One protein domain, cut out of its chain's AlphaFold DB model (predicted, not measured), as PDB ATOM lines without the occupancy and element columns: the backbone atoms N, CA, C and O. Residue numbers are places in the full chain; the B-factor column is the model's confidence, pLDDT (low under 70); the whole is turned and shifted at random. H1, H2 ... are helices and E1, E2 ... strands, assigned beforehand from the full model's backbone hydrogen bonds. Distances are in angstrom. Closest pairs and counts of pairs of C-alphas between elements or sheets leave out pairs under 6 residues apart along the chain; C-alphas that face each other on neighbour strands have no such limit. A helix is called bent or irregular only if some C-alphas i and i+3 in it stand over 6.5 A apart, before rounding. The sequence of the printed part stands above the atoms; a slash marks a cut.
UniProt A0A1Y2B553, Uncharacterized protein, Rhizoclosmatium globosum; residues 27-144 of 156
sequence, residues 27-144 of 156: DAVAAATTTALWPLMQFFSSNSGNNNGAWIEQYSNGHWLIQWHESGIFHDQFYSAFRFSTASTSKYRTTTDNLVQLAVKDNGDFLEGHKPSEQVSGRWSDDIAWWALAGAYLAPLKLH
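What this domain is: This is residues 27 to 144 of the 156 residues of an uncharacterized protein of Rhizoclosmatium globosum (UniProt A0A1Y2B553). Helices H1, H2 and H3 make an up-and-down bundle, each running against the one before it, and H5 packs along H2, the middle one of the four. The two-strand antiparallel hairpin E1 E2 is at one end, with short H4 toward that end too, while short H6 follows H5 toward the other. The printed part has 118 residues, with six named helices and two named strands in the order H1 E1 E2 H2 H3 H4 H5 H6, mostly helix. It is compact, with a radius of gyration of the C-alphas of 14.7 A and spans of 46 by 37 by 22 A.

How they stand to each other: E1, residues 55 to 60, and E2, residues 63 to 67, form an antiparallel hairpin, with N 57 and O 65 within hydrogen-bond range at 2.8 A. H2, residues 68 to 84, is the hub, touching three helices. H1, residues 27 to 45, touches it at a shallow tilt of 28 degrees, opposite ways, closest at the C-alphas of Thr 33 and Ala 81, 6.9 A. H3, residues 86 to 104, forms a helical hairpin with H2, whose residues 75 to 82 alone touch it; the closest C-alphas, of Phe 82 and Thr 89, are 6.0 A apart. H5, residues 125 to 136, touches H2 at a shallow tilt of 16 degrees, the same way, closest at the C-alphas of His 69 and Asp 127, 3.9 A. H6, residues 138 to 143, is close to H2 but not clearly touching, with the C-alphas of Tyr 79 and Leu 138 closest at 7.2 A. H4, residues 116 to 120, touches no helix. Every O i to N i+4 pair is within hydrogen-bond range in H2, but 9 of 15 in H1, 10 of 15 in H3, 7 of 8 in H5, 1 of 2 in H6 and 0 of 1 in H4, where 2 of 2 O i to N i+3 pairs are.

Where its parts are: H1 begins at C-alpha 27 (-25.981, -45.005, -28.392) and is 26.8 A long; it is only just irregular, C-alphas 36 and 39 being 6.6 A apart. H2 is 25.3 A long, H3 24.0 A, H5 16.4 A, E1 15.4 A and E2 13.1 A. H3 is irregular, with C-alphas 88 and 91 7.2 A apart. H6 ends at C-alpha 143 (-24.048, -21.391, -33.630).

The domain as a whole: The two C-alphas farthest apart, of Asp 27 and Pro 116, are 47.1 A apart. The printed part has no cut, and the link from H3 to H4, 11 residues, is long. The pLDDT is under 70 at residues 45 to 51, 86 to 88, 119 and 137 to 144.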
ATOM      1  N   ASP A  27     -24.562 -44.837 -28.058       80.44
ATOM      2  CA  ASP A  27     -25.981 -45.005 -28.392       80.44
ATOM      3  C   ASP A  27     -26.789 -45.568 -27.213       80.44
ATOM      4  O   ASP A  27     -27.912 -45.134 -26.947       80.44
ATOM      5  N   ALA A  28     -26.206 -46.491 -26.448       82.12
ATOM      6  CA  ALA A  28     -26.816 -47.037 -25.241       82.12
ATOM      7  C   ALA A  28     -26.927 -45.979 -24.128       82.12
ATOM      8  O   ALA A  28     -27.972 -45.869 -23.485       82.12
ATOM      9  N   VAL A  29     -25.896 -45.141 -23.963       83.00
ATOM     10  CA  VAL A  29     -25.925 -43.991 -23.040       83.00
ATOM     11  C   VAL A  29     -26.982 -42.971 -23.476       83.00
ATOM     12  O   VAL A  29     -27.759 -42.485 -22.651       83.00
ATOM     13  N   ALA A  30     -27.066 -42.682 -24.774       79.69
ATOM     14  CA  ALA A  30     -28.066 -41.803 -25.368       79.69
ATOM     15  C   ALA A  30     -29.500 -42.306 -25.129       79.69
ATOM     16  O   ALA A  30     -30.360 -41.523 -24.718       79.69
ATOM     17  N   ALA A  31     -29.755 -43.602 -25.325       80.00
ATOM     18  CA  ALA A  31     -31.056 -44.225 -25.083       80.00
ATOM     19  C   ALA A  31     -31.436 -44.241 -23.591       80.00
ATOM     20  O   ALA A  31     -32.582 -43.940 -23.237       80.00
ATOM     21  N   ALA A  32     -30.476 -44.531 -22.709       82.75
ATOM     22  CA  ALA A  32     -30.680 -44.472 -21.265       82.75
ATOM     23  C   ALA A  32     -31.003 -43.046 -20.802       82.75
ATOM     24  O   ALA A  32     -31.955 -42.843 -20.050       82.75
ATOM     25  N   THR A  33     -30.280 -42.053 -21.327       83.69
ATOM     26  CA  THR A  33     -30.539 -40.630 -21.066       83.69
ATOM     27  C   THR A  33     -31.951 -40.249 -21.505       83.69
ATOM     28  O   THR A  33     -32.722 -39.729 -20.706       83.69
ATOM     29  N   THR A  34     -32.351 -40.578 -22.737       80.50
ATOM     30  CA  THR A  34     -33.717 -40.318 -23.226       80.50
ATOM     31  C   THR A  34     -34.791 -40.974 -22.357       80.50
ATOM     32  O   THR A  34     -35.847 -40.377 -22.150       80.50
ATOM     33  N   THR A  35     -34.535 -42.178 -21.841       81.88
ATOM     34  CA  THR A  35     -35.466 -42.879 -20.945       81.88
ATOM     35  C   THR A  35     -35.581 -42.166 -19.597       81.88
ATOM     36  O   THR A  35     -36.690 -41.982 -19.104       81.88
ATOM     37  N   ALA A  36     -34.464 -41.693 -19.037       83.00
ATOM     38  CA  ALA A  36     -34.444 -40.950 -17.777       83.00
ATOM     39  C   ALA A  36     -35.147 -39.581 -17.868       83.00
ATOM     40  O   ALA A  36     -35.704 -39.111 -16.880       83.00
ATOM     41  N   LEU A  37     -35.169 -38.957 -19.051       84.25
ATOM     42  CA  LEU A  37     -35.832 -37.665 -19.267       84.25
ATOM     43  C   LEU A  37     -37.365 -37.758 -19.348       84.25
ATOM     44  O   LEU A  37     -38.052 -36.763 -19.133       84.25
ATOM     45  N   TRP A  38     -37.945 -38.914 -19.679       81.94
ATOM     46  CA  TRP A  38     -39.401 -39.003 -19.850       81.94
ATOM     47  C   TRP A  38     -40.195 -38.755 -18.553       81.94
ATOM     48  O   TRP A  38     -41.088 -37.905 -18.594       81.94
ATOM     49  N   PRO A  39     -39.887 -39.411 -17.412       83.19
ATOM     50  CA  PRO A  39     -40.601 -39.170 -16.157       83.19
ATOM     51  C   PRO A  39     -40.509 -37.711 -15.726       83.19
ATOM     52  O   PRO A  39     -41.459 -37.148 -15.203       83.19
ATOM     53  N   LEU A  40     -39.373 -37.080 -16.005       82.62
ATOM     54  CA  LEU A  40     -39.114 -35.686 -15.702       82.62
ATOM     55  C   LEU A  40     -40.121 -34.747 -16.412       82.62
ATOM     56  O   LEU A  40     -40.668 -33.844 -15.782       82.62
ATOM     57  N   MET A  41     -40.490 -35.002 -17.674       80.69
ATOM     58  CA  MET A  41     -41.489 -34.181 -18.389       80.69
ATOM     59  C   MET A  41     -42.878 -34.136 -17.734       80.69
ATOM     60  O   MET A  41     -43.633 -33.193 -17.990       80.69
ATOM     61  N   GLN A  42     -43.236 -35.112 -16.892       81.50
ATOM     62  CA  GLN A  42     -44.571 -35.174 -16.290       81.50
ATOM     63  C   GLN A  42     -44.887 -33.925 -15.452       81.50
ATOM     64  O   GLN A  42     -46.015 -33.434 -15.487       81.50
ATOM     65  N   PHE A  43     -43.866 -33.363 -14.799       80.44
ATOM     66  CA  PHE A  43     -43.955 -32.209 -13.904       80.44
ATOM     67  C   PHE A  43     -44.282 -30.887 -14.611       80.44
ATOM     68  O   PHE A  43     -44.722 -29.933 -13.974       80.44
ATOM     69  N   PHE A  44     -44.105 -30.846 -15.933       78.62
ATOM     70  CA  PHE A  44     -44.402 -29.684 -16.772       78.62
ATOM     71  C   PHE A  44     -45.616 -29.921 -17.680       78.62
ATOM     72  O   PHE A  44     -46.281 -28.976 -18.092       78.62
ATOM     73  N   SER A  45     -45.943 -31.182 -17.981       64.62
ATOM     74  CA  SER A  45     -47.066 -31.542 -18.860       64.62
ATOM     75  C   SER A  45     -48.452 -31.266 -18.257       64.62
ATOM     76  O   SER A  45     -49.387 -30.949 -18.989       64.62
ATOM     77  N   SER A  46     -48.579 -31.325 -16.927       58.53
ATOM     78  CA  SER A  46     -49.793 -30.954 -16.184       58.53
ATOM     79  C   SER A  46     -50.007 -29.438 -16.102       58.53
ATOM     80  O   SER A  46     -51.056 -28.984 -15.651       58.53
ATOM     81  N   ASN A  47     -49.024 -28.650 -16.547       56.38
ATOM     82  CA  ASN A  47     -48.948 -27.217 -16.307       56.38
ATOM     83  C   ASN A  47     -49.505 -26.351 -17.460       56.38
ATOM     84  O   ASN A  47     -49.257 -25.148 -17.539       56.38
ATOM     85  N   SER A  48     -50.290 -26.949 -18.360       51.75
ATOM     86  CA  SER A  48     -50.882 -26.281 -19.530       51.75
ATOM     87  C   SER A  48     -51.836 -25.121 -19.195       51.75
ATOM     88  O   SER A  48     -52.201 -24.368 -20.093       51.75
ATOM     89  N   GLY A  49     -52.221 -24.948 -17.923       53.84
ATOM     90  CA  GLY A  49     -53.100 -23.868 -17.463       53.84
ATOM     91  C   GLY A  49     -52.408 -22.638 -16.856       53.84
ATOM     92  O   GLY A  49     -53.006 -21.567 -16.868       53.84
ATOM     93  N   ASN A  50     -51.177 -22.748 -16.336       63.50
ATOM     94  CA  ASN A  50     -50.551 -21.676 -15.535       63.50
ATOM     95  C   ASN A  50     -49.505 -20.838 -16.294       63.50
ATOM     96  O   ASN A  50     -48.991 -19.873 -15.733       63.50
ATOM     97  N   ASN A  51     -49.205 -21.160 -17.564       69.50
ATOM     98  CA  ASN A  51     -48.393 -20.353 -18.501       69.50
ATOM     99  C   ASN A  51     -47.100 -19.737 -17.917       69.50
ATOM    100  O   ASN A  51     -46.646 -18.675 -18.355       69.50
ATOM    101  N   ASN A  52     -46.492 -20.378 -16.917       78.94
ATOM    102  CA  ASN A  52     -45.292 -19.880 -16.242       78.94
ATOM    103  C   ASN A  52     -44.015 -20.596 -16.696       78.94
ATOM    104  O   ASN A  52     -42.932 -20.090 -16.435       78.94
ATOM    105  N   GLY A  53     -44.133 -21.734 -17.389       84.06
ATOM    106  CA  GLY A  53     -42.986 -22.489 -17.890       84.06
ATOM    107  C   GLY A  53     -42.197 -23.256 -16.824       84.06
ATOM    108  O   GLY A  53     -41.243 -23.936 -17.178       84.06
ATOM    109  N   ALA A  54     -42.596 -23.183 -15.552       86.69
ATOM    110  CA  ALA A  54     -41.905 -23.796 -14.418       86.69
ATOM    111  C   ALA A  54     -42.607 -25.082 -13.948       86.69
ATOM    112  O   ALA A  54     -43.761 -25.342 -14.281       86.69
ATOM    113  N   TRP A  55     -41.929 -25.899 -13.156       87.38
ATOM    114  CA  TRP A  55     -42.528 -27.019 -12.443       87.38
ATOM    115  C   TRP A  55     -43.457 -26.489 -11.346       87.38
ATOM    116  O   TRP A  55     -43.089 -25.614 -10.562       87.38
ATOM    117  N   ILE A  56     -44.673 -27.036 -11.288       82.44
ATOM    118  CA  ILE A  56     -45.587 -26.867 -10.159       82.44
ATOM    119  C   ILE A  56     -45.747 -28.192  -9.414       82.44
ATOM    120  O   ILE A  56     -46.195 -29.193  -9.977       82.44
ATOM    121  N   GLU A  57     -45.403 -28.188  -8.134       83.31
ATOM    122  CA  GLU A  57     -45.556 -29.327  -7.242       83.31
ATOM    123  C   GLU A  57     -46.847 -29.207  -6.431       83.31
ATOM    124  O   GLU A  57     -47.112 -28.181  -5.804       83.31
ATOM    125  N   GLN A  58     -47.641 -30.280  -6.407       84.81
ATOM    126  CA  GLN A  58     -48.732 -30.418  -5.451       84.81
ATOM    127  C   GLN A  58     -48.208 -31.072  -4.174       84.81
ATOM    128  O   GLN A  58     -47.956 -32.275  -4.161       84.81
ATOM    129  N   TYR A  59     -48.092 -30.313  -3.087       83.25
ATOM    130  CA  TYR A  59     -47.613 -30.863  -1.811       83.25
ATOM    131  C   TYR A  59     -48.754 -31.291  -0.875       83.25
ATOM    132  O   TYR A  59     -48.541 -32.057   0.061       83.25
ATOM    133  N   SER A  60     -49.985 -30.819  -1.108       85.25
ATOM    134  CA  SER A  60     -51.186 -31.347  -0.448       85.25
ATOM    135  C   SER A  60     -52.455 -31.061  -1.260       85.25
ATOM    136  O   SER A  60     -52.420 -30.392  -2.296       85.25
ATOM    137  N   ASN A  61     -53.597 -31.618  -0.850       87.62
ATOM    138  CA  ASN A  61     -54.839 -31.485  -1.612       87.62
ATOM    139  C   ASN A  61     -55.240 -30.007  -1.776       87.62
ATOM    140  O   ASN A  61     -55.500 -29.332  -0.786       87.62
ATOM    141  N   GLY A  62     -55.287 -29.513  -3.015       81.12
ATOM    142  CA  GLY A  62     -55.576 -28.106  -3.316       81.12
ATOM    143  C   GLY A  62     -54.419 -27.123  -3.085       81.12
ATOM    144  O   GLY A  62     -54.603 -25.935  -3.331       81.12
ATOM    145  N   HIS A  63     -53.238 -27.588  -2.669       79.56
ATOM    146  CA  HIS A  63     -52.079 -26.733  -2.420       79.56
ATOM    147  C   HIS A  63     -50.935 -27.021  -3.387       79.56
ATOM    148  O   HIS A  63     -50.511 -28.168  -3.547       79.56
ATOM    149  N   TRP A  64     -50.415 -25.950  -3.976       83.44
ATOM    150  CA  TRP A  64     -49.431 -25.995  -5.047       83.44
ATOM    151  C   TRP A  64     -48.301 -25.008  -4.768       83.44
ATOM    152  O   TRP A  64     -48.547 -23.924  -4.238       83.44
ATOM    153  N   LEU A  65     -47.083 -25.379  -5.151       83.38
ATOM    154  CA  LEU A  65     -45.896 -24.537  -5.079       83.38
ATOM    155  C   LEU A  65     -45.197 -24.530  -6.440       83.38
ATOM    156  O   LEU A  65     -45.114 -25.564  -7.101       83.38
ATOM    157  N   ILE A  66     -44.716 -23.364  -6.865       85.44
ATOM    158  CA  ILE A  66     -43.867 -23.253  -8.052       85.44
ATOM    159  C   ILE A  66     -42.425 -23.501  -7.614       85.44
ATOM    160  O   ILE A  66     -41.936 -22.824  -6.715       85.44
ATOM    161  N   GLN A  67     -41.766 -24.448  -8.271       88.12
ATOM    162  CA  GLN A  67     -40.402 -24.867  -7.974       88.12
ATOM    163  C   GLN A  67     -39.428 -24.194  -8.946       88.12
ATOM    164  O   GLN A  67     -39.036 -24.770  -9.967       88.12
ATOM    165  N   TRP A  68     -39.118 -22.916  -8.698       88.00
ATOM    166  CA  TRP A  68     -38.325 -22.101  -9.624       88.00
ATOM    167  C   TRP A  68     -36.897 -22.623  -9.777       88.00
ATOM    168  O   TRP A  68     -36.471 -22.843 -10.914       88.00
ATOM    169  N   HIS A  69     -36.180 -22.863  -8.678       90.06
ATOM    170  CA  HIS A  69     -34.812 -23.381  -8.728       90.06
ATOM    171  C   HIS A  69     -34.731 -24.762  -9.405       90.06
ATOM    172  O   HIS A  69     -33.911 -24.966 -10.306       90.06
ATOM    173  N   GLU A  70     -35.614 -25.699  -9.043       88.88
ATOM    174  CA  GLU A  70     -35.612 -27.062  -9.581       88.88
ATOM    175  C   GLU A  70     -35.915 -27.067 -11.076       88.88
ATOM    176  O   GLU A  70     -35.372 -27.882 -11.822       88.88
ATOM    177  N   SER A  71     -36.752 -26.134 -11.533       90.38
ATOM    178  CA  SER A  71     -37.035 -25.969 -12.955       90.38
ATOM    179  C   SER A  71     -35.781 -25.589 -13.740       90.38
ATOM    180  O   SER A  71     -35.526 -26.158 -14.799       90.38
ATOM    181  N   GLY A  72     -34.948 -24.686 -13.215       90.12
ATOM    182  CA  GLY A  72     -33.674 -24.337 -13.844       90.12
ATOM    183  C   GLY A  72     -32.732 -25.544 -13.962       90.12
ATOM    184  O   GLY A  72     -32.230 -25.829 -15.049       90.12
ATOM    185  N   ILE A  73     -32.567 -26.311 -12.876       90.50
ATOM    186  CA  ILE A  73     -31.758 -27.549 -12.854       90.50
ATOM    187  C   ILE A  73     -32.276 -28.563 -13.879       90.50
ATOM    188  O   ILE A  73     -31.520 -29.202 -14.612       90.50
ATOM    189  N   PHE A  74     -33.592 -28.700 -13.954       89.56
ATOM    190  CA  PHE A  74     -34.236 -29.588 -14.895       89.56
ATOM    191  C   PHE A  74     -33.928 -29.209 -16.344       89.56
ATOM    192  O   PHE A  74     -33.525 -30.057 -17.142       89.56
ATOM    193  N   HIS A  75     -34.085 -27.933 -16.698       88.69
ATOM    194  CA  HIS A  75     -33.793 -27.463 -18.048       88.69
ATOM    195  C   HIS A  75     -32.316 -27.642 -18.406       88.69
ATOM    196  O   HIS A  75     -32.024 -28.049 -19.534       88.69
ATOM    197  N   ASP A  76     -31.401 -27.438 -17.455       88.69
ATOM    198  CA  ASP A  76     -29.981 -27.752 -17.634       88.69
ATOM    199  C   ASP A  76     -29.771 -29.221 -18.035       88.69
ATOM    200  O   ASP A  76     -29.078 -29.520 -19.010       88.69
ATOM    201  N   GLN A  77     -30.456 -30.156 -17.372       87.81
ATOM    202  CA  GLN A  77     -30.345 -31.577 -17.692       87.81
ATOM    203  C   GLN A  77     -30.842 -31.909 -19.110       87.81
ATOM    204  O   GLN A  77     -30.209 -32.698 -19.821       87.81
ATOM    205  N   PHE A  78     -31.927 -31.272 -19.566       88.00
ATOM    206  CA  PHE A  78     -32.413 -31.415 -20.943       88.00
ATOM    207  C   PHE A  78     -31.435 -30.823 -21.959       88.00
ATOM    208  O   PHE A  78     -31.078 -31.498 -22.927       88.00
ATOM    209  N   TYR A  79     -30.949 -29.600 -21.740       87.00
ATOM    210  CA  TYR A  79     -30.001 -28.965 -22.655       87.00
ATOM    211  C   TYR A  79     -28.659 -29.691 -22.712       87.00
ATOM    212  O   TYR A  79     -28.089 -29.854 -23.796       87.00
ATOM    213  N   SER A  80     -28.190 -30.209 -21.583       85.06
ATOM    214  CA  SER A  80     -27.032 -31.092 -21.526       85.06
ATOM    215  C   SER A  80     -27.272 -32.365 -22.341       85.06
ATOM    216  O   SER A  80     -26.471 -32.696 -23.218       85.06
ATOM    217  N   ALA A  81     -28.414 -33.036 -22.168       83.31
ATOM    218  CA  ALA A  81     -28.751 -34.224 -22.952       83.31
ATOM    219  C   ALA A  81     -28.850 -33.939 -24.462       83.31
ATOM    220  O   ALA A  81     -28.401 -34.742 -25.281       83.31
ATOM    221  N   PHE A  82     -29.363 -32.770 -24.846       84.38
ATOM    222  CA  PHE A  82     -29.454 -32.324 -26.236       84.38
ATOM    223  C   PHE A  82     -28.096 -32.155 -26.914       84.38
ATOM    224  O   PHE A  82     -28.024 -32.274 -28.137       84.38
ATOM    225  N   ARG A  83     -27.035 -31.864 -26.155       77.88
ATOM    226  CA  ARG A  83     -25.667 -31.772 -26.686       77.88
ATOM    227  C   ARG A  83     -25.074 -33.142 -26.990       77.88
ATOM    228  O   ARG A  83     -24.323 -33.265 -27.952       77.88
ATOM    229  N   PHE A  84     -25.403 -34.150 -26.185       74.62
ATOM    230  CA  PHE A  84     -24.772 -35.471 -26.254       74.62
ATOM    231  C   PHE A  84     -25.618 -36.536 -26.970       74.62
ATOM    232  O   PHE A  84     -25.075 -37.548 -27.399       74.62
ATOM    233  N   SER A  85     -26.931 -36.325 -27.125       73.56
ATOM    234  CA  SER A  85     -27.880 -37.323 -27.644       73.56
ATOM    235  C   SER A  85     -28.943 -36.681 -28.552       73.56
ATOM    236  O   SER A  85     -30.142 -36.718 -28.278       73.56
ATOM    237  N   THR A  86     -28.531 -36.030 -29.642       66.56
ATOM    238  CA  THR A  86     -29.414 -35.167 -30.459       66.56
ATOM    239  C   THR A  86     -30.618 -35.886 -31.071       66.56
ATOM    240  O   THR A  86     -31.724 -35.350 -31.009       66.56
ATOM    241  N   ALA A  87     -30.447 -37.085 -31.636       66.75
ATOM    242  CA  ALA A  87     -31.535 -37.801 -32.310       66.75
ATOM    243  C   ALA A  87     -32.637 -38.230 -31.326       66.75
ATOM    244  O   ALA A  87     -33.802 -37.865 -31.494       66.75
ATOM    245  N   SER A  88     -32.261 -38.928 -30.254       65.25
ATOM    246  CA  SER A  88     -33.198 -39.530 -29.296       65.25
ATOM    247  C   SER A  88     -33.855 -38.517 -28.351       65.25
ATOM    248  O   SER A  88     -34.906 -38.802 -27.771       65.25
ATOM    249  N   THR A  89     -33.261 -37.335 -28.175       71.94
ATOM    250  CA  THR A  89     -33.781 -36.281 -27.281       71.94
ATOM    251  C   THR A  89     -34.487 -35.142 -28.020       71.94
ATOM    252  O   THR A  89     -35.200 -34.367 -27.387       71.94
ATOM    253  N   SER A  90     -34.365 -35.072 -29.354       76.69
ATOM    254  CA  SER A  90     -34.979 -34.034 -30.201       76.69
ATOM    255  C   SER A  90     -36.477 -33.833 -29.948       76.69
ATOM    256  O   SER A  90     -36.943 -32.696 -29.947       76.69
ATOM    257  N   LYS A  91     -37.210 -34.914 -29.648       81.75
ATOM    258  CA  LYS A  91     -38.645 -34.889 -29.316       81.75
ATOM    259  C   LYS A  91     -39.006 -34.007 -28.115       81.75
ATOM    260  O   LYS A  91     -40.150 -33.589 -28.010       81.75
ATOM    261  N   TYR A  92     -38.057 -33.729 -27.218       84.69
ATOM    262  CA  TYR A  92     -38.280 -32.872 -26.051       84.69
ATOM    263  C   TYR A  92     -37.884 -31.416 -26.292       84.69
ATOM    264  O   TYR A  92     -38.353 -30.544 -25.572       84.69
ATOM    265  N   ARG A  93     -37.069 -31.132 -27.317       84.75
ATOM    266  CA  ARG A  93     -36.463 -29.811 -27.528       84.75
ATOM    267  C   ARG A  93     -37.489 -28.694 -27.633       84.75
ATOM    268  O   ARG A  93     -37.382 -27.722 -26.900       84.75
ATOM    269  N   THR A  94     -38.488 -28.847 -28.500       84.19
ATOM    270  CA  THR A  94     -39.525 -27.822 -28.689       84.19
ATOM    271  C   THR A  94     -40.275 -27.539 -27.391       84.19
ATOM    272  O   THR A  94     -40.494 -26.384 -27.047       84.19
ATOM    273  N   THR A  95     -40.632 -28.582 -26.639       84.69
ATOM    274  CA  THR A  95     -41.316 -28.425 -25.352       84.69
ATOM    275  C   THR A  95     -40.421 -27.720 -24.336       84.69
ATOM    276  O   THR A  95     -40.867 -26.763 -23.713       84.69
ATOM    277  N   THR A  96     -39.159 -28.135 -24.201       86.62
ATOM    278  CA  THR A  96     -38.188 -27.491 -23.307       86.62
ATOM    279  C   THR A  96     -37.996 -26.016 -23.665       86.62
ATOM    280  O   THR A  96     -38.105 -25.169 -22.785       86.62
ATOM    281  N   ASP A  97     -37.794 -25.689 -24.944       85.81
ATOM    282  CA  ASP A  97     -37.607 -24.307 -25.401       85.81
ATOM    283  C   ASP A  97     -38.851 -23.444 -25.153       85.81
ATOM    284  O   ASP A  97     -38.723 -22.292 -24.740       85.81
ATOM    285  N   ASN A  98     -40.051 -23.994 -25.355       85.62
ATOM    286  CA  ASN A  98     -41.299 -23.289 -25.066       85.62
ATOM    287  C   ASN A  98     -41.458 -23.005 -23.566       85.62
ATOM    288  O   ASN A  98     -41.873 -21.911 -23.197       85.62
ATOM    289  N   LEU A  99     -41.110 -23.958 -22.698       86.38
ATOM    290  CA  LEU A  99     -41.162 -23.771 -21.245       86.38
ATOM    291  C   LEU A  99     -40.195 -22.671 -20.790       86.38
ATOM    292  O   LEU A  99     -40.601 -21.771 -20.059       86.38
ATOM    293  N   VAL A 100     -38.963 -22.661 -21.305       87.00
ATOM    294  CA  VAL A 100     -37.999 -21.589 -21.003       87.00
ATOM    295  C   VAL A 100     -38.485 -20.233 -21.523       87.00
ATOM    296  O   VAL A 100     -38.374 -19.238 -20.811       87.00
ATOM    297  N   GLN A 101     -39.073 -20.172 -22.721       84.62
ATOM    298  CA  GLN A 101     -39.658 -18.930 -23.249       84.62
ATOM    299  C   GLN A 101     -40.829 -18.423 -22.395       84.62
ATOM    300  O   GLN A 101     -40.959 -17.221 -22.176       84.62
ATOM    301  N   LEU A 102     -41.665 -19.318 -21.867       85.50
ATOM    302  CA  LEU A 102     -42.737 -18.940 -20.945       85.50
ATOM    303  C   LEU A 102     -42.196 -18.421 -19.604       85.50
ATOM    304  O   LEU A 102     -42.804 -17.522 -19.020       85.50
ATOM    305  N   ALA A 103     -41.070 -18.963 -19.133       85.44
ATOM    306  CA  ALA A 103     -40.437 -18.587 -17.870       85.44
ATOM    307  C   ALA A 103     -39.659 -17.265 -17.951       85.44
ATOM    308  O   ALA A 103     -39.679 -16.484 -16.997       85.44
ATOM    309  N   VAL A 104     -39.002 -16.994 -19.086       84.12
ATOM    310  CA  VAL A 104     -38.189 -15.783 -19.277       84.12
ATOM    311  C   VAL A 104     -39.040 -14.511 -19.357       84.12
ATOM    312  O   VAL A 104     -38.581 -13.443 -18.943       84.12
ATOM    313  N   LYS A 105     -40.295 -14.654 -19.814       79.56
ATOM    314  CA  LYS A 105     -41.295 -13.581 -19.946       79.56
ATOM    315  C   LYS A 105     -40.804 -12.435 -20.847       79.56
ATOM    316  O   LYS A 105     -39.748 -12.512 -21.471       79.56
ATOM    317  N   ASP A 106     -41.592 -11.367 -20.941       80.50
ATOM    318  CA  ASP A 106     -41.360 -10.278 -21.904       80.50
ATOM    319  C   ASP A 106     -40.056  -9.498 -21.658       80.50
ATOM    320  O   ASP A 106     -39.496  -8.919 -22.588       80.50
ATOM    321  N   ASN A 107     -39.548  -9.500 -20.422       81.94
ATOM    322  CA  ASN A 107     -38.356  -8.738 -20.042       81.94
ATOM    323  C   ASN A 107     -37.040  -9.498 -20.243       81.94
ATOM    324  O   ASN A 107     -35.973  -8.901 -20.104       81.94
ATOM    325  N   GLY A 108     -37.084 -10.789 -20.585       82.19
ATOM    326  CA  GLY A 108     -35.865 -11.549 -20.861       82.19
ATOM    327  C   GLY A 108     -35.002 -11.841 -19.623       82.19
ATOM    328  O   GLY A 108     -33.836 -12.195 -19.777       82.19
ATOM    329  N   ASP A 109     -35.544 -11.678 -18.414       82.00
ATOM    330  CA  ASP A 109     -34.791 -11.650 -17.153       82.00
ATOM    331  C   ASP A 109     -35.221 -12.723 -16.141       82.00
ATOM    332  O   ASP A 109     -34.646 -12.801 -15.059       82.00
ATOM    333  N   PHE A 110     -36.241 -13.530 -16.470       84.75
ATOM    334  CA  PHE A 110     -36.909 -14.463 -15.550       84.75
ATOM    335  C   PHE A 110     -37.489 -13.805 -14.286       84.75
ATOM    336  O   PHE A 110     -37.913 -14.508 -13.372       84.75
ATOM    337  N   LEU A 111     -37.545 -12.476 -14.224       81.69
ATOM    338  CA  LEU A 111     -37.945 -11.684 -13.058       81.69
ATOM    339  C   LEU A 111     -39.087 -10.715 -13.367       81.69
ATOM    340  O   LEU A 111     -39.529  -9.981 -12.481       81.69
ATOM    341  N   GLU A 112     -39.560 -10.687 -14.614       76.88
ATOM    342  CA  GLU A 112     -40.622  -9.795 -15.079       76.88
ATOM    343  C   GLU A 112     -40.347  -8.321 -14.746       76.88
ATOM    344  O   GLU A 112     -41.270  -7.542 -14.494       76.88
ATOM    345  N   GLY A 113     -39.073  -7.911 -14.760       75.88
ATOM    346  CA  GLY A 113     -38.657  -6.548 -14.431       75.88
ATOM    347  C   GLY A 113     -38.597  -6.274 -12.934       75.88
ATOM    348  O   GLY A 113     -38.843  -5.144 -12.519       75.88
ATOM    349  N   HIS A 114     -38.294  -7.294 -12.127       75.06
ATOM    350  CA  HIS A 114     -38.119  -7.188 -10.675       75.06
ATOM    351  C   HIS A 114     -39.353  -6.651  -9.931       75.06
ATOM    352  O   HIS A 114     -39.238  -5.874  -8.979       75.06
ATOM    353  N   LYS A 115     -40.556  -7.062 -10.344       79.00
ATOM    354  CA  LYS A 115     -41.784  -6.670  -9.639       79.00
ATOM    355  C   LYS A 115     -41.792  -7.253  -8.215       79.00
ATOM    356  O   LYS A 115     -41.380  -8.400  -8.032       79.00
ATOM    357  N   PRO A 116     -42.323  -6.532  -7.208       77.69
ATOM    358  CA  PRO A 116     -42.384  -7.032  -5.830       77.69
ATOM    359  C   PRO A 116     -43.100  -8.382  -5.667       77.69
ATOM    360  O   PRO A 116     -42.754  -9.148  -4.772       77.69
ATOM    361  N   SER A 117     -44.064  -8.703  -6.540       76.50
ATOM    362  CA  SER A 117     -44.752 -10.002  -6.549       76.50
ATOM    363  C   SER A 117     -43.804 -11.181  -6.762       76.50
ATOM    364  O   SER A 117     -44.033 -12.246  -6.192       76.50
ATOM    365  N   GLU A 118     -42.718 -10.990  -7.515       73.25
ATOM    366  CA  GLU A 118     -41.794 -12.072  -7.862       73.25
ATOM    367  C   GLU A 118     -40.844 -12.426  -6.715       73.25
ATOM    368  O   GLU A 118     -40.454 -13.579  -6.550       73.25
ATOM    369  N   GLN A 119     -40.538 -11.457  -5.847       66.75
ATOM    370  CA  GLN A 119     -39.772 -11.719  -4.625       66.75
ATOM    371  C   GLN A 119     -40.564 -12.589  -3.640       66.75
ATOM    372  O   GLN A 119     -39.982 -13.397  -2.916       66.75
ATOM    373  N   VAL A 120     -41.890 -12.432  -3.623       72.75
ATOM    374  CA  VAL A 120     -42.798 -13.208  -2.769       72.75
ATOM    375  C   VAL A 120     -43.113 -14.573  -3.387       72.75
ATOM    376  O   VAL A 120     -43.333 -15.531  -2.652       72.75
ATOM    377  N   SER A 121     -43.107 -14.688  -4.719       71.00
ATOM    378  CA  SER A 121     -43.393 -15.941  -5.434       71.00
ATOM    379  C   SER A 121     -42.207 -16.913  -5.508       71.00
ATOM    380  O   SER A 121     -42.347 -17.979  -6.108       71.00
ATOM    381  N   GLY A 122     -41.071 -16.572  -4.885       73.00
ATOM    382  CA  GLY A 122     -39.889 -17.432  -4.817       73.00
ATOM    383  C   GLY A 122     -38.966 -17.315  -6.028       73.00
ATOM    384  O   GLY A 122     -38.353 -18.299  -6.409       73.00
ATOM    385  N   ARG A 123     -38.881 -16.144  -6.676       81.56
ATOM    386  CA  ARG A 123     -37.840 -15.870  -7.680       81.56
ATOM    387  C   ARG A 123     -36.655 -15.153  -7.040       81.56
ATOM    388  O   ARG A 123     -36.449 -13.955  -7.254       81.56
ATOM    389  N   TRP A 124     -35.909 -15.859  -6.196       85.31
ATOM    390  CA  TRP A 124     -34.703 -15.320  -5.575       85.31
ATOM    391  C   TRP A 124     -33.484 -15.492  -6.485       85.31
ATOM    392  O   TRP A 124     -33.566 -15.966  -7.618       85.31
ATOM    393  N   SER A 125     -32.332 -14.997  -6.032       84.56
ATOM    394  CA  SER A 125     -31.125 -14.970  -6.867       84.56
ATOM    395  C   SER A 125     -30.643 -16.369  -7.247       84.56
ATOM    396  O   SER A 125     -30.191 -16.562  -8.373       84.56
ATOM    397  N   ASP A 126     -30.739 -17.336  -6.337       85.00
ATOM    398  CA  ASP A 126     -30.382 -18.730  -6.589       85.00
ATOM    399  C   ASP A 126     -31.389 -19.421  -7.511       85.00
ATOM    400  O   ASP A 126     -30.962 -20.110  -8.439       85.00
ATOM    401  N   ASP A 127     -32.690 -19.158  -7.346       85.56
ATOM    402  CA  ASP A 127     -33.723 -19.656  -8.257       85.56
ATOM    403  C   ASP A 127     -33.414 -19.274  -9.705       85.56
ATOM    404  O   ASP A 127     -33.347 -20.133 -10.583       85.56
ATOM    405  N   ILE A 128     -33.162 -17.985  -9.955       86.81
ATOM    406  CA  ILE A 128     -32.920 -17.463 -11.305       86.81
ATOM    407  C   ILE A 128     -31.534 -17.830 -11.841       86.81
ATOM    408  O   ILE A 128     -31.375 -18.027 -13.050       86.81
ATOM    409  N   ALA A 129     -30.530 -17.985 -10.974       87.94
ATOM    410  CA  ALA A 129     -29.197 -18.406 -11.394       87.94
ATOM    411  C   ALA A 129     -29.231 -19.758 -12.122       87.94
ATOM    412  O   ALA A 129     -28.566 -19.913 -13.149       87.94
ATOM    413  N   TRP A 130     -30.046 -20.709 -11.659       90.38
ATOM    414  CA  TRP A 130     -30.194 -22.007 -12.323       90.38
ATOM    415  C   TRP A 130     -30.784 -21.895 -13.733       90.38
ATOM    416  O   TRP A 130     -30.318 -22.578 -14.647       90.38
ATOM    417  N   TRP A 131     -31.737 -20.987 -13.953       88.38
ATOM    418  CA  TRP A 131     -32.272 -20.704 -15.290       88.38
ATOM    419  C   TRP A 131     -31.226 -20.097 -16.222       88.38
ATOM    420  O   TRP A 131     -31.107 -20.509 -17.377       88.38
ATOM    421  N   ALA A 132     -30.436 -19.143 -15.724       85.12
ATOM    422  CA  ALA A 132     -29.361 -18.530 -16.497       85.12
ATOM    423  C   ALA A 132     -28.276 -19.553 -16.881       85.12
ATOM    424  O   ALA A 132     -27.810 -19.563 -18.024       85.12
ATOM    425  N   LEU A 133     -27.917 -20.452 -15.957       86.81
ATOM    426  CA  LEU A 133     -26.972 -21.542 -16.208       86.81
ATOM    427  C   LEU A 133     -27.495 -22.509 -17.275       86.81
ATOM    428  O   LEU A 133     -26.775 -22.797 -18.232       86.81
ATOM    429  N   ALA A 134     -28.755 -22.938 -17.178       85.81
ATOM    430  CA  ALA A 134     -29.392 -23.760 -18.204       85.81
ATOM    431  C   ALA A 134     -29.399 -23.056 -19.575       85.81
ATOM    432  O   ALA A 134     -29.077 -23.652 -20.607       85.81
ATOM    433  N   GLY A 135     -29.703 -21.754 -19.588       76.12
ATOM    434  CA  GLY A 135     -29.728 -20.930 -20.794       76.12
ATOM    435  C   GLY A 135     -28.361 -20.757 -21.464       76.12
ATOM    436  O   GLY A 135     -28.288 -20.652 -22.690       76.12
ATOM    437  N   ALA A 136     -27.258 -20.810 -20.715       75.31
ATOM    438  CA  ALA A 136     -25.913 -20.735 -21.284       75.31
ATOM    439  C   ALA A 136     -25.625 -21.876 -22.283       75.31
ATOM    440  O   ALA A 136     -24.839 -21.701 -23.217       75.31
ATOM    441  N   TYR A 137     -26.311 -23.017 -22.161       68.12
ATOM    442  CA  TYR A 137     -26.201 -24.126 -23.111       68.12
ATOM    443  C   TYR A 137     -26.979 -23.913 -24.420       68.12
ATOM    444  O   TYR A 137     -26.693 -24.599 -25.406       68.12
ATOM    445  N   LEU A 138     -27.906 -22.948 -24.488       62.81
ATOM    446  CA  LEU A 138     -28.631 -22.597 -25.719       62.81
ATOM    447  C   LEU A 138     -27.743 -21.866 -26.734       62.81
ATOM    448  O   LEU A 138     -27.876 -22.091 -27.942       62.81
ATOM    449  N   ALA A 139     -26.829 -21.006 -26.274       55.41
ATOM    450  CA  ALA A 139     -26.007 -20.174 -27.157       55.41
ATOM    451  C   ALA A 139     -25.076 -20.993 -28.091       55.41
ATOM    452  O   ALA A 139     -25.085 -20.742 -29.299       55.41
ATOM    453  N   PRO A 140     -24.351 -22.033 -27.625       53.47
ATOM    454  CA  PRO A 140     -23.498 -22.855 -28.491       53.47
ATOM    455  C   PRO A 140     -24.273 -23.756 -29.467       53.47
ATOM    456  O   PRO A 140     -23.749 -24.111 -30.526       53.47
ATOM    457  N   LEU A 141     -25.508 -24.144 -29.127       51.22
ATOM    458  CA  LEU A 141     -26.332 -25.044 -29.944       51.22
ATOM    459  C   LEU A 141     -26.884 -24.356 -31.206       51.22
ATOM    460  O   LEU A 141     -27.024 -25.013 -32.236       51.22
ATOM    461  N   LYS A 142     -27.138 -23.038 -31.169       49.41
ATOM    462  CA  LYS A 142     -27.590 -22.268 -32.347       49.41
ATOM    463  C   LYS A 142     -26.453 -21.877 -33.301       49.41
ATOM    464  O   LYS A 142     -26.688 -21.744 -34.500       49.41
ATOM    465  N   LEU A 143     -25.215 -21.764 -32.813       37.59
ATOM    466  CA  LEU A 143     -24.048 -21.391 -33.630       37.59
ATOM    467  C   LEU A 143     -23.587 -22.492 -34.603       37.59
ATOM    468  O   LEU A 143     -23.027 -22.184 -35.650       37.59
ATOM    469  N   HIS A 144     -23.875 -23.767 -34.327       41.62
ATOM    470  CA  HIS A 144     -23.498 -24.877 -35.215       41.62
ATOM    471  C   HIS A 144     -24.465 -25.093 -36.398       41.62
ATOM    472  O   HIS A 144     -24.165 -25.880 -37.295       41.62
TER     473      HIS A 144